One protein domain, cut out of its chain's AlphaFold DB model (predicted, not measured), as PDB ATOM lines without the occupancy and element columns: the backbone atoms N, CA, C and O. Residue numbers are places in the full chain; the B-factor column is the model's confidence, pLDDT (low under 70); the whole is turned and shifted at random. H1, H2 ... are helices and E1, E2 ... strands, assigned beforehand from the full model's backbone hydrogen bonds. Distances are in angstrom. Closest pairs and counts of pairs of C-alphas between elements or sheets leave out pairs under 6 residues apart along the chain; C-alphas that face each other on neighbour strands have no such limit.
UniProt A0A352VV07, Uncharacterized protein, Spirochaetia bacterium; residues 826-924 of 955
ATOM      1  N   ALA A 826     -30.442  41.512  17.348       96.94
ATOM      2  CA  ALA A 826     -31.864  41.439  17.661       96.94
ATOM      3  C   ALA A 826     -32.174  40.146  18.425       96.94
ATOM      4  O   ALA A 826     -31.662  39.089  18.063       96.94
ATOM      5  N   LEU A 827     -33.040  40.209  19.436       96.56
ATOM      6  CA  LEU A 827     -33.602  39.047  20.127       96.56
ATOM      7  C   LEU A 827     -35.118  39.010  19.933       96.56
ATOM      8  O   LEU A 827     -35.832  39.892  20.404       96.56
ATOM      9  N   TYR A 828     -35.608  37.954  19.297       95.44
ATOM     10  CA  TYR A 828     -37.020  37.611  19.241       95.44
ATOM     11  C   TYR A 828     -37.288  36.447  20.206       95.44
ATOM     12  O   TYR A 828     -37.002  35.295  19.882       95.44
ATOM     13  N   ASP A 829     -37.788  36.749  21.406       93.19
ATOM     14  CA  ASP A 829     -38.078  35.768  22.462       93.19
ATOM     15  C   ASP A 829     -39.477  36.016  23.040       93.19
ATOM     16  O   ASP A 829     -39.733  37.036  23.685       93.19
ATOM     17  N   ILE A 830     -40.397  35.086  22.779       90.56
ATOM     18  CA  ILE A 830     -41.798  35.164  23.220       90.56
ATOM     19  C   ILE A 830     -42.146  34.074  24.241       90.56
ATOM     20  O   ILE A 830     -43.311  33.947  24.628       90.56
ATOM     21  N   ALA A 831     -41.165  33.288  24.699       82.75
ATOM     22  CA  ALA A 831     -41.405  32.129  25.557       82.75
ATOM     23  C   ALA A 831     -42.101  32.514  26.869       82.75
ATOM     24  O   ALA A 831     -43.113  31.912  27.228       82.75
ATOM     25  N   ALA A 832     -41.642  33.579  27.536       82.25
ATOM     26  CA  ALA A 832     -42.264  34.069  28.771       82.25
ATOM     27  C   ALA A 832     -43.735  34.479  28.589       82.25
ATOM     28  O   ALA A 832     -44.550  34.296  29.493       82.25
ATOM     29  N   GLN A 833     -44.094  35.032  27.427       84.88
ATOM     30  CA  GLN A 833     -45.479  35.423  27.142       84.88
ATOM     31  C   GLN A 833     -46.347  34.196  26.868       84.88
ATOM     32  O   GLN A 833     -47.488  34.115  27.319       84.88
ATOM     33  N   LYS A 834     -45.787  33.233  26.139       79.75
ATOM     34  CA  LYS A 834     -46.470  32.032  25.673       79.75
ATOM     35  C   LYS A 834     -46.707  30.993  26.766       79.75
ATOM     36  O   LYS A 834     -47.739  30.333  26.749       79.75
ATOM     37  N   PHE A 835     -45.785  30.872  27.716       76.31
ATOM     38  CA  PHE A 835     -45.842  29.902  28.815       76.31
ATOM     39  C   PHE A 835     -46.008  30.586  30.176       76.31
ATOM     40  O   PHE A 835     -45.449  30.154  31.187       76.31
ATOM     41  N   LYS A 836     -46.776  31.679  30.204       79.88
ATOM     42  CA  LYS A 836     -47.072  32.430  31.425       79.88
ATOM     43  C   LYS A 836     -47.651  31.499  32.503       79.88
ATOM     44  O   LYS A 836     -48.635  30.809  32.254       79.88
ATOM     45  N   GLY A 837     -47.061  31.521  33.700       70.19
ATOM     46  CA  GLY A 837     -47.444  30.650  34.822       70.19
ATOM     47  C   GLY A 837     -46.633  29.353  34.938       70.19
ATOM     48  O   GLY A 837     -46.988  28.499  35.743       70.19
ATOM     49  N   THR A 838     -45.562  29.204  34.154       61.66
ATOM     50  CA  THR A 838     -44.591  28.104  34.268       61.66
ATOM     51  C   THR A 838     -43.209  28.642  34.650       61.66
ATOM     52  O   THR A 838     -42.887  29.780  34.311       61.66
ATOM     53  N   ASP A 839     -42.372  27.820  35.290       62.91
ATOM     54  CA  ASP A 839     -40.990  28.172  35.678       62.91
ATOM     55  C   ASP A 839     -39.981  28.015  34.520       62.91
ATOM     56  O   ASP A 839     -38.833  27.596  34.705       62.91
ATOM     57  N   ILE A 840     -40.404  28.290  33.281       62.72
ATOM     58  CA  ILE A 840     -39.540  28.132  32.111       62.72
ATOM     59  C   ILE A 840     -38.498  29.257  32.055       62.72
ATOM     60  O   ILE A 840     -38.839  30.438  32.070       62.72
ATOM     61  N   LYS A 841     -37.215  28.893  31.942       67.25
ATOM     62  CA  LYS A 841     -36.144  29.868  31.700       67.25
ATOM     63  C   LYS A 841     -36.178  30.353  30.255       67.25
ATOM     64  O   LYS A 841     -36.243  29.540  29.330       67.25
ATOM     65  N   THR A 842     -36.096  31.664  30.059       80.81
ATOM     66  CA  THR A 842     -36.080  32.285  28.724       80.81
ATOM     67  C   THR A 842     -34.674  32.368  28.129       80.81
ATOM     68  O   THR A 842     -33.673  32.387  28.850       80.81
ATOM     69  N   THR A 843     -34.561  32.467  26.799       84.75
ATOM     70  CA  THR A 843     -33.265  32.749  26.155       84.75
ATOM     71  C   THR A 843     -32.746  34.115  26.587       84.75
ATOM     72  O   THR A 843     -31.545  34.273  26.800       84.75
ATOM     73  N   LYS A 844     -33.649  35.075  26.797       86.75
ATOM     74  CA  LYS A 844     -33.342  36.377  27.389       86.75
ATOM     75  C   LYS A 844     -32.531  36.261  28.691       86.75
ATOM     76  O   LYS A 844     -31.464  36.858  28.791       86.75
ATOM     77  N   GLU A 845     -32.990  35.464  29.658       79.31
ATOM     78  CA  GLU A 845     -32.293  35.268  30.943       79.31
ATOM     79  C   GLU A 845     -30.883  34.681  30.776       79.31
ATOM     80  O   GLU A 845     -29.955  35.059  31.497       79.31
ATOM     81  N   ILE A 846     -30.705  33.773  29.813       74.69
ATOM     82  CA  ILE A 846     -29.397  33.181  29.504       74.69
ATOM     83  C   ILE A 846     -28.452  34.256  28.957       74.69
ATOM     84  O   ILE A 846     -27.325  34.383  29.433       74.69
ATOM     85  N   LEU A 847     -28.909  35.056  27.991       80.75
ATOM     86  CA  LEU A 847     -28.106  36.128  27.400       80.75
ATOM     87  C   LEU A 847     -27.744  37.208  28.429       80.75
ATOM     88  O   LEU A 847     -26.595  37.651  28.452       80.75
ATOM     89  N   ASP A 848     -28.682  37.566  29.312       83.50
ATOM     90  CA  ASP A 848     -28.457  38.496  30.425       83.50
ATOM     91  C   ASP A 848     -27.361  37.964  31.369       83.50
ATOM     92  O   ASP A 848     -26.429  38.690  31.724       83.50
ATOM     93  N   THR A 849     -27.415  36.671  31.707       71.31
ATOM     94  CA  THR A 849     -26.406  35.999  32.548       71.31
ATOM     95  C   THR A 849     -25.019  36.006  31.898       71.31
ATOM     96  O   THR A 849     -24.013  36.233  32.570       71.31
ATOM     97  N   LEU A 850     -24.962  35.804  30.578       72.38
ATOM     98  CA  LEU A 850     -23.729  35.843  29.784       72.38
ATOM     99  C   LEU A 850     -23.265  37.268  29.442       72.38
ATOM    100  O   LEU A 850     -22.228  37.433  28.801       72.38
ATOM    101  N   LYS A 851     -24.009  38.303  29.859       81.75
ATOM    102  CA  LYS A 851     -23.744  39.720  29.554       81.75
ATOM    103  C   LYS A 851     -23.671  40.016  28.047       81.75
ATOM    104  O   LYS A 851     -22.958  40.927  27.617       81.75
ATOM    105  N   ILE A 852     -24.416  39.265  27.238       81.31
ATOM    106  CA  ILE A 852     -24.513  39.482  25.791       81.31
ATOM    107  C   ILE A 852     -25.522  40.603  25.536       81.31
ATOM    108  O   ILE A 852     -26.661  40.531  25.982       81.31
ATOM    109  N   LYS A 853     -25.116  41.643  24.798       90.25
ATOM    110  CA  LYS A 853     -25.998  42.765  24.439       90.25
ATOM    111  C   LYS A 853     -26.930  42.392  23.282       90.25
ATOM    112  O   LYS A 853     -26.475  41.845  22.276       90.25
ATOM    113  N   TYR A 854     -28.205  42.747  23.408       93.94
ATOM    114  CA  TYR A 854     -29.236  42.552  22.390       93.94
ATOM    115  C   TYR A 854     -30.326  43.628  22.508       93.94
ATOM    116  O   TYR A 854     -30.542  44.174  23.587       93.94
ATOM    117  N   ASP A 855     -31.049  43.865  21.413       96.62
ATOM    118  CA  ASP A 855     -32.299  44.622  21.390       96.62
ATOM    119  C   ASP A 855     -33.463  43.639  21.224       96.62
ATOM    120  O   ASP A 855     -33.504  42.856  20.270       96.62
ATOM    121  N   SER A 856     -34.422  43.644  22.150       94.81
ATOM    122  CA  SER A 856     -35.621  42.814  22.013       94.81
ATOM    123  C   SER A 856     -36.542  43.365  20.927       94.81
ATOM    124  O   SER A 856     -36.958  44.521  20.987       94.81
ATOM    125  N   ILE A 857     -36.915  42.519  19.972       94.94
ATOM    126  CA  ILE A 857     -37.822  42.859  18.873       94.94
ATOM    127  C   ILE A 857     -39.140  42.088  18.999       94.94
ATOM    128  O   ILE A 857     -39.189  41.000  19.571       94.94
ATOM    129  N   ARG A 858     -40.228  42.657  18.465       89.44
ATOM    130  CA  ARG A 858     -41.560  42.016  18.403       89.44
ATOM    131  C   ARG A 858     -42.015  41.697  16.978       89.44
ATOM    132  O   ARG A 858     -42.977  40.959  16.799       89.44
ATOM    133  N   ASP A 859     -41.310  42.230  15.988       90.44
ATOM    134  CA  ASP A 859     -41.512  42.006  14.561       90.44
ATOM    135  C   ASP A 859     -40.164  42.099  13.825       90.44
ATOM    136  O   ASP A 859     -39.129  42.376  14.432       90.44
ATOM    137  N   PHE A 860     -40.177  41.846  12.515       94.38
ATOM    138  CA  PHE A 860     -38.971  41.733  11.692       94.38
ATOM    139  C   PHE A 860     -38.806  42.890  10.693       94.38
ATOM    140  O   PHE A 860     -37.926  42.828   9.837       94.38
ATOM    141  N   ALA A 861     -39.616  43.953  10.774       90.81
ATOM    142  CA  ALA A 861     -39.592  45.040   9.787       90.81
ATOM    143  C   ALA A 861     -38.291  45.870   9.826       90.81
ATOM    144  O   ALA A 861     -37.884  46.435   8.812       90.81
ATOM    145  N   GLY A 862     -37.629  45.927  10.988       90.94
ATOM    146  CA  GLY A 862     -36.356  46.626  11.211       90.94
ATOM    147  C   GLY A 862     -35.108  45.741  11.122       90.94
ATOM    148  O   GLY A 862     -34.041  46.147  11.577       90.94
ATOM    149  N   LEU A 863     -35.217  44.511  10.605       92.81
ATOM    150  CA  LEU A 863     -34.151  43.509  10.730       92.81
ATOM    151  C   LEU A 863     -32.827  43.917  10.054       92.81
ATOM    152  O   LEU A 863     -31.759  43.503  10.493       92.81
ATOM    153  N   GLN A 864     -32.880  44.774   9.031       91.38
ATOM    154  CA  GLN A 864     -31.720  45.346   8.338       91.38
ATOM    155  C   GLN A 864     -30.753  46.125   9.240       91.38
ATOM    156  O   GLN A 864     -29.579  46.232   8.892       91.38
ATOM    157  N   ASP A 865     -31.214  46.636  10.385       93.94
ATOM    158  CA  ASP A 865     -30.366  47.383  11.320       93.94
ATOM    159  C   ASP A 865     -29.476  46.459  12.164       93.94
ATOM    160  O   ASP A 865     -28.598  46.929  12.892       93.94
ATOM    161  N   TYR A 866     -29.707  45.146  12.085       94.62
ATOM    162  CA  TYR A 866     -29.065  44.132  12.908       94.62
ATOM    163  C   TYR A 866     -28.162  43.224  12.077       94.62
ATOM    164  O   TYR A 866     -28.487  42.824  10.959       94.62
ATOM    165  N   GLU A 867     -27.026  42.841  12.657       91.12
ATOM    166  CA  GLU A 867     -26.092  41.891  12.039       91.12
ATOM    167  C   GLU A 867     -26.407  40.445  12.431       91.12
ATOM    168  O   GLU A 867     -26.081  39.506  11.694       91.12
ATOM    169  N   VAL A 868     -27.032  40.271  13.600       92.50
ATOM    170  CA  VAL A 868     -27.417  38.982  14.170       92.50
ATOM    171  C   VAL A 868     -28.870  39.035  14.625       92.50
ATOM    172  O   VAL A 868     -29.289  39.993  15.269       92.50
ATOM    173  N   LEU A 869     -29.615  37.979  14.320       93.75
ATOM    174  CA  LEU A 869     -30.951  37.715  14.837       93.75
ATOM    175  C   LEU A 869     -30.862  36.479  15.717       93.75
ATOM    176  O   LEU A 869     -30.408  35.439  15.249       93.75
ATOM    177  N   ILE A 870     -31.309  36.592  16.960       93.19
ATOM    178  CA  ILE A 870     -31.496  35.477  17.878       93.19
ATOM    179  C   ILE A 870     -32.993  35.194  17.970       93.19
ATOM    180  O   ILE A 870     -33.751  36.041  18.431       93.19
ATOM    181  N   ILE A 871     -33.420  34.005  17.557       90.44
ATOM    182  CA  ILE A 871     -34.754  33.481  17.860       90.44
ATOM    183  C   ILE A 871     -34.629  32.642  19.131       90.44
ATOM    184  O   ILE A 871     -33.918  31.634  19.140       90.44
ATOM    185  N   GLY A 872     -35.295  33.075  20.200       86.00
ATOM    186  CA  GLY A 872     -35.277  32.423  21.505       86.00
ATOM    187  C   GLY A 872     -35.883  31.020  21.484       86.00
ATOM    188  O   GLY A 872     -36.600  30.635  20.556       86.00
ATOM    189  N   ALA A 873     -35.597  30.237  22.521       79.12
ATOM    190  CA  ALA A 873     -36.167  28.910  22.681       79.12
ATOM    191  C   ALA A 873     -37.697  29.012  22.792       79.12
ATOM    192  O   ALA A 873     -38.222  29.967  23.357       79.12
ATOM    193  N   ASN A 874     -38.423  28.053  22.227       75.62
ATOM    194  CA  ASN A 874     -39.884  27.966  22.212       75.62
ATOM    195  C   ASN A 874     -40.619  29.242  21.744       75.62
ATOM    196  O   ASN A 874     -41.750  29.536  22.157       75.62
ATOM    197  N   SER A 875     -39.968  30.018  20.877       85.00
ATOM    198  CA  SER A 875     -40.424  31.329  20.416       85.00
ATOM    199  C   SER A 875     -41.096  31.298  19.044       85.00
ATOM    200  O   SER A 875     -41.200  32.320  18.376       85.00
ATOM    201  N   THR A 876     -41.589  30.139  18.605       84.62
ATOM    202  CA  THR A 876     -42.296  30.035  17.325       84.62
ATOM    203  C   THR A 876     -43.746  30.486  17.461       84.62
ATOM    204  O   THR A 876     -44.522  29.945  18.258       84.62
ATOM    205  N   ASP A 877     -44.154  31.443  16.635       85.19
ATOM    206  CA  ASP A 877     -45.542  31.868  16.481       85.19
ATOM    207  C   ASP A 877     -45.900  32.163  15.015       85.19
ATOM    208  O   ASP A 877     -45.122  31.933  14.087       85.19
ATOM    209  N   ILE A 878     -47.122  32.645  14.795       82.38
ATOM    210  CA  ILE A 878     -47.609  32.966  13.454       82.38
ATOM    211  C   ILE A 878     -46.873  34.163  12.827       82.38
ATOM    212  O   ILE A 878     -46.774  34.229  11.603       82.38
ATOM    213  N   TYR A 879     -46.354  35.096  13.629       86.31
ATOM    214  CA  TYR A 879     -45.672  36.296  13.144       86.31
ATOM    215  C   TYR A 879     -44.274  35.963  12.632       86.31
ATOM    216  O   TYR A 879     -43.913  36.382  11.528       86.31
ATOM    217  N   LEU A 880     -43.526  35.134  13.366       87.75
ATOM    218  CA  LEU A 880     -42.253  34.582  12.917       87.75
ATOM    219  C   LEU A 880     -42.420  33.818  11.597       87.75
ATOM    220  O   LEU A 880     -41.704  34.082  10.632       87.75
ATOM    221  N   LEU A 881     -43.404  32.917  11.519       83.50
ATOM    222  CA  LEU A 881     -43.627  32.097  10.323       83.50
ATOM    223  C   LEU A 881     -44.031  32.934   9.096       83.50
ATOM    224  O   LEU A 881     -43.580  32.665   7.984       83.50
ATOM    225  N   LYS A 882     -44.834  33.988   9.276       85.38
ATOM    226  CA  LYS A 882     -45.196  34.907   8.181       85.38
ATOM    227  C   LYS A 882     -44.042  35.803   7.727       85.38
ATOM    228  O   LYS A 882     -44.086  36.324   6.619       85.38
ATOM    229  N   SER A 883     -43.000  35.957   8.542       89.56
ATOM    230  CA  SER A 883     -41.862  36.842   8.256       89.56
ATOM    231  C   SER A 883     -40.746  36.171   7.445       89.56
ATOM    232  O   SER A 883     -39.656  36.725   7.304       89.56
ATOM    233  N   GLY A 884     -41.015  34.990   6.876       86.38
ATOM    234  CA  GLY A 884     -40.049  34.188   6.125       86.38
ATOM    235  C   GLY A 884     -39.306  34.921   5.023       86.38
ATOM    236  O   GLY A 884     -38.082  34.842   4.953       86.38
ATOM    237  N   GLU A 885     -40.025  35.669   4.188       86.44
ATOM    238  CA  GLU A 885     -39.415  36.411   3.083       86.44
ATOM    239  C   GLU A 885     -38.476  37.517   3.574       86.44
ATOM    240  O   GLU A 885     -37.387  37.689   3.025       86.44
ATOM    241  N   ILE A 886     -38.862  38.224   4.641       91.62
ATOM    242  CA  ILE A 886     -38.069  39.304   5.243       91.62
ATOM    243  C   ILE A 886     -36.769  38.736   5.820       91.62
ATOM    244  O   ILE A 886     -35.680  39.217   5.497       91.62
ATOM    245  N   ILE A 887     -36.875  37.666   6.614       89.94
ATOM    246  CA  ILE A 887     -35.726  36.988   7.227       89.94
ATOM    247  C   ILE A 887     -34.803  36.417   6.140       89.94
ATOM    248  O   ILE A 887     -33.590  36.608   6.200       89.94
ATOM    249  N   ASN A 888     -35.355  35.783   5.101       85.69
ATOM    250  CA  ASN A 888     -34.578  35.233   3.988       85.69
ATOM    251  C   ASN A 888     -33.843  36.321   3.184       85.69
ATOM    252  O   ASN A 888     -32.676  36.153   2.817       85.69
ATOM    253  N   LYS A 889     -34.495  37.463   2.930       88.06
ATOM    254  CA  LYS A 889     -33.874  38.613   2.258       88.06
ATOM    255  C   LYS A 889     -32.705  39.166   3.077       88.06
ATOM    256  O   LYS A 889     -31.632  39.394   2.521       88.06
ATOM    257  N   TRP A 890     -32.889  39.319   4.387       93.12
ATOM    258  CA  TRP A 890     -31.843  39.770   5.307       93.12
ATOM    259  C   TRP A 890     -30.666  38.782   5.401       93.12
ATOM    260  O   TRP A 890     -29.509  39.185   5.278       93.12
ATOM    261  N   LEU A 891     -30.940  37.478   5.505       85.44
ATOM    262  CA  LEU A 891     -29.919  36.422   5.456       85.44
ATOM    263  C   LEU A 891     -29.120  36.463   4.146       85.44
ATOM    264  O   LEU A 891     -27.894  36.359   4.145       85.44
ATOM    265  N   THR A 892     -29.806  36.670   3.019       83.00
ATOM    266  CA  THR A 892     -29.169  36.784   1.697       83.00
ATOM    267  C   THR A 892     -28.279  38.028   1.594       83.00
ATOM    268  O   THR A 892     -27.268  37.997   0.892       83.00
ATOM    269  N   ALA A 893     -28.601  39.094   2.332       87.56
ATOM    270  CA  ALA A 893     -27.792  40.307   2.442       87.56
ATOM    271  C   ALA A 893     -26.594  40.178   3.409       87.56
ATOM    272  O   ALA A 893     -25.833  41.129   3.569       87.56
ATOM    273  N   GLY A 894     -26.387  39.008   4.026       83.19
ATOM    274  CA  GLY A 894     -25.259  38.739   4.924       83.19
ATOM    275  C   GLY A 894     -25.602  38.761   6.414       83.19
ATOM    276  O   GLY A 894     -24.689  38.638   7.236       83.19
ATOM    277  N   GLY A 895     -26.887  38.883   6.763       86.06
ATOM    278  CA  GLY A 895     -27.383  38.675   8.121       86.06
ATOM    279  C   GLY A 895     -27.103  37.263   8.645       86.06
ATOM    280  O   GLY A 895     -26.911  36.320   7.873       86.06
ATOM    281  N   ARG A 896     -27.058  37.102   9.971       85.75
ATOM    282  CA  ARG A 896     -26.720  35.827  10.629       85.75
ATOM    283  C   ARG A 896     -27.774  35.415  11.651       85.75
ATOM    284  O   ARG A 896     -27.950  36.085  12.663       85.75
ATOM    285  N   LEU A 897     -28.442  34.292  11.416       84.00
ATOM    286  CA  LEU A 897     -29.498  33.788  12.291       84.00
ATOM    287  C   LEU A 897     -28.967  32.761  13.298       84.00
ATOM    288  O   LEU A 897     -28.550  31.676  12.910       84.00
ATOM    289  N   LEU A 898     -29.085  33.062  14.588       81.50
ATOM    290  CA  LEU A 898     -29.020  32.082  15.667       81.50
ATOM    291  C   LEU A 898     -30.452  31.726  16.081       81.50
ATOM    292  O   LEU A 898     -31.249  32.604  16.390       81.50
ATOM    293  N   MET A 899     -30.798  30.445  16.091       77.69
ATOM    294  CA  MET A 899     -32.137  29.987  16.460       77.69
ATOM    295  C   MET A 899     -32.023  28.847  17.464       77.69
ATOM    296  O   MET A 899     -31.390  27.836  17.172       77.69
ATOM    297  N   PHE A 900     -32.627  29.031  18.637       74.00
ATOM    298  CA  PHE A 900     -32.706  28.015  19.686       74.00
ATOM    299  C   PHE A 900     -33.871  27.037  19.434       74.00
ATOM    300  O   PHE A 900     -34.621  27.177  18.466       74.00
ATOM    301  N   GLU A 901     -34.015  26.028  20.295       65.19
ATOM    302  CA  GLU A 901     -35.017  24.953  20.194       65.19
ATOM    303  C   GLU A 901     -36.456  25.481  20.071       65.19
ATOM    304  O   GLU A 901     -36.792  26.481  20.694       65.19
ATOM    305  N   GLN A 902     -37.328  24.819  19.303       70.44
ATOM    306  CA  GLN A 902     -38.722  25.248  19.108       70.44
ATOM    307  C   GLN A 902     -39.719  24.123  19.382       70.44
ATOM    308  O   GLN A 902     -39.479  22.966  19.045       70.44
ATOM    309  N   GLU A 903     -40.888  24.482  19.908       62.47
ATOM    310  CA  GLU A 903     -41.933  23.536  20.317       62.47
ATOM    311  C   GLU A 903     -42.908  23.135  19.195       62.47
ATOM    312  O   GLU A 903     -43.815  22.339  19.435       62.47
ATOM    313  N   LYS A 904     -42.766  23.700  17.987       61.22
ATOM    314  CA  LYS A 904     -43.656  23.473  16.834       61.22
ATOM    315  C   LYS A 904     -42.910  22.868  15.647       61.22
ATOM    316  O   LYS A 904     -41.937  23.436  15.163       61.22
ATOM    317  N   ALA A 905     -43.410  21.738  15.143       56.34
ATOM    318  CA  ALA A 905     -42.935  21.118  13.912       56.34
ATOM    319  C   ALA A 905     -43.488  21.879  12.703       56.34
ATOM    320  O   ALA A 905     -44.638  22.318  12.716       56.34
ATOM    321  N   GLY A 906     -42.698  21.983  11.641       60.94
ATOM    322  CA  GLY A 906     -43.124  22.626  10.405       60.94
ATOM    323  C   GLY A 906     -41.963  23.086   9.529       60.94
ATOM    324  O   GLY A 906     -40.821  23.125   9.986       60.94
ATOM    325  N   PRO A 907     -42.228  23.411   8.255       64.56
ATOM    326  CA  PRO A 907     -41.223  23.981   7.360       64.56
ATOM    327  C   PRO A 907     -40.693  25.308   7.913       64.56
ATOM    328  O   PRO A 907     -41.453  26.073   8.505       64.56
ATOM    329  N   LEU A 908     -39.407  25.589   7.692       72.00
ATOM    330  CA  LEU A 908     -38.820  26.895   7.985       72.00
ATOM    331  C   LEU A 908     -39.013  27.814   6.767       72.00
ATOM    332  O   LEU A 908     -38.396  27.583   5.727       72.00
ATOM    333  N   PRO A 909     -39.828  28.878   6.860       70.88
ATOM    334  CA  PRO A 909     -40.168  29.723   5.707       70.88
ATOM    335  C   PRO A 909     -38.963  30.415   5.052       70.88
ATOM    336  O   PRO A 909     -38.999  30.750   3.871       70.88
ATOM    337  N   TRP A 910     -37.878  30.611   5.804       72.25
ATOM    338  CA  TRP A 910     -36.616  31.182   5.325       72.25
ATOM    339  C   TRP A 910     -35.575  30.133   4.888       72.25
ATOM    340  O   TRP A 910     -34.481  30.508   4.475       72.25
ATOM    341  N   CYS A 911     -35.891  28.832   4.947       66.44
ATOM    342  CA  CYS A 911     -35.035  27.755   4.447       66.44
ATOM    343  C   CYS A 911     -35.890  26.631   3.831       66.44
ATOM    344  O   CYS A 911     -36.249  25.661   4.487       66.44
ATOM    345  N   ALA A 912     -36.221  26.775   2.542       55.94
ATOM    346  CA  ALA A 912     -37.228  25.973   1.827       55.94
ATOM    347  C   ALA A 912     -36.991  24.447   1.776       55.94
ATOM    348  O   ALA A 912     -37.893  23.714   1.381       55.94
ATOM    349  N   LEU A 913     -35.797  23.966   2.138       49.41
ATOM    350  CA  LEU A 913     -35.460  22.537   2.183       49.41
ATOM    351  C   LEU A 913     -35.462  21.960   3.608       49.41
ATOM    352  O   LEU A 913     -35.414  20.741   3.761       49.41
ATOM    353  N   ASP A 914     -35.566  22.809   4.633       54.16
ATOM    354  CA  ASP A 914     -35.450  22.422   6.036       54.16
ATOM    355  C   ASP A 914     -36.793  22.555   6.768       54.16
ATOM    356  O   ASP A 914     -37.584  23.480   6.550       54.16
ATOM    357  N   LYS A 915     -37.060  21.623   7.685       54.34
ATOM    358  CA  LYS A 915     -38.241  21.643   8.555       54.34
ATOM    359  C   LYS A 915     -37.862  21.302   9.988       54.34
ATOM    360  O   LYS A 915     -37.030  20.427  10.222       54.34
ATOM    361  N   ILE A 916     -38.533  21.938  10.941       53.16
ATOM    362  CA  ILE A 916     -38.534  21.513  12.335       53.16
ATOM    363  C   ILE A 916     -39.362  20.234  12.420       53.16
ATOM    364  O   ILE A 916     -40.509  20.181  11.967       53.16
ATOM    365  N   VAL A 917     -38.788  19.196  13.014       45.38
ATOM    366  CA  VAL A 917     -39.494  17.957  13.334       45.38
ATOM    367  C   VAL A 917     -39.498  17.822  14.848       45.38
ATOM    368  O   VAL A 917     -38.436  17.743  15.455       45.38
ATOM    369  N   ILE A 918     -40.685  17.793  15.458       43.78
ATOM    370  CA  ILE A 918     -40.806  17.461  16.880       43.78
ATOM    371  C   ILE A 918     -40.710  15.948  17.002       43.78
ATOM    372  O   ILE A 918     -41.555  15.219  16.478       43.78
ATOM    373  N   ALA A 919     -39.702  15.476  17.716       39.88
ATOM    374  CA  ALA A 919     -39.497  14.061  17.950       39.88
ATOM    375  C   ALA A 919     -39.874  13.676  19.381       39.88
ATOM    376  O   ALA A 919     -39.010  13.483  20.226       39.88
ATOM    377  N   GLY A 920     -41.177  13.541  19.636       40.41
ATOM    378  CA  GLY A 920     -41.707  12.959  20.874       40.41
ATOM    379  C   GLY A 920     -41.350  13.698  22.177       40.41
ATOM    380  O   GLY A 920     -40.644  14.697  22.196       40.41
ATOM    381  N   GLY A 921     -41.890  13.205  23.296       32.81
ATOM    382  CA  GLY A 921     -41.777  13.829  24.625       32.81
ATOM    383  C   GLY A 921     -40.499  13.495  25.404       32.81
ATOM    384  O   GLY A 921     -40.525  13.502  26.631       32.81
ATOM    385  N   SER A 922     -39.398  13.134  24.740       35.69
ATOM    386  CA  SER A 922     -38.141  12.777  25.410       35.69
ATOM    387  C   SER A 922     -36.998  13.618  24.850       35.69
ATOM    388  O   SER A 922     -36.594  13.476  23.701       35.69
ATOM    389  N   TYR A 923     -36.531  14.537  25.691       36.22
ATOM    390  CA  TYR A 923     -35.627  15.631  25.365       36.22
ATOM    391  C   TYR A 923     -34.245  15.197  24.833       36.22
ATOM    392  O   TYR A 923     -33.703  14.131  25.161       36.22
ATOM    393  N   PHE A 924     -33.679  16.120  24.047       37.06
ATOM    394  CA  PHE A 924     -32.487  16.068  23.196       37.06
ATOM    395  C   PHE A 924     -32.642  15.246  21.911       37.06
ATOM    396  O   PHE A 924     -32.542  14.032  21.903       37.06
TER     397      PHE A 924
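Overview. This is residues 826 to 924 of the 955 residues of an uncharacterized protein of Spirochaetia bacterium (UniProt A0A352VV07). A small sheet of three parallel strands, in the order E1, E2, E3, lies between two short helices, H2 and H4, each only grazing it, while a separate antiparallel hairpin, E4 and E5, sits by H3 and H4. A long stretch, residues 850 to 867, runs past the edge strand E1. The 99 printed residues, with four named helices and five named strands in the order E1 H1 H2 E2 H3 H4 E3 E4 E5, are of mixed class, under half of them in named elements. The whole is compact, with a radius of gyration of the C-alphas of 13.6 A and spans of 37 by 33 by 21 A.

Arrangement. E1, residues 826 to 828, and E2, residues 868 to 871, are parallel at 12 degrees, with N 828 and O 870 2.8 A apart. Between them come H1, residues 831 to 834, not on the sheet, and H2, residues 843 to 849, in a strand-helix-strand unit, two parallel neighbour strands with helices between, whose crossover is left-handed. Residues 855 to 856 pair with 826 to 827, parallel. H3, residues 878 to 882, and H4, residues 884 to 892, come between E2 and E3, residues 896 to 899, in a second such unit, whose crossover is right-handed; E3 is parallel to E2, with N 871 and O 898 2.8 A apart. In the hairpin of E4, residues 906 to 908, and E5, residues 911 to 916, N 916 and O 906 are 2.7 A apart. The closest C-alphas of H4 and E5, Asn 888 and Cys 911, are 7.5 A apart. Every O i to N i+4 pair is within hydrogen-bond range in H2, H3 and H4; H1 is too short for one.

Along the chain. E1 begins at C-alpha 826, (-31.864, 41.439, 17.661). H4 spans 12.0 A, E5 10.7 A, and H2, E2 and E3 9.9 A each. E5 ends at C-alpha 916, (-38.534, 21.513, 12.335).

Size, cuts and confidence. The C-alphas farthest apart, of Gly 837 and Ala 893, are 39.1 A apart. The printed part has no cut, and the link from H2 to E2 is long. Mean pLDDT of the printed part is 77.6; 24 residues are under 70, among them 911 to 924.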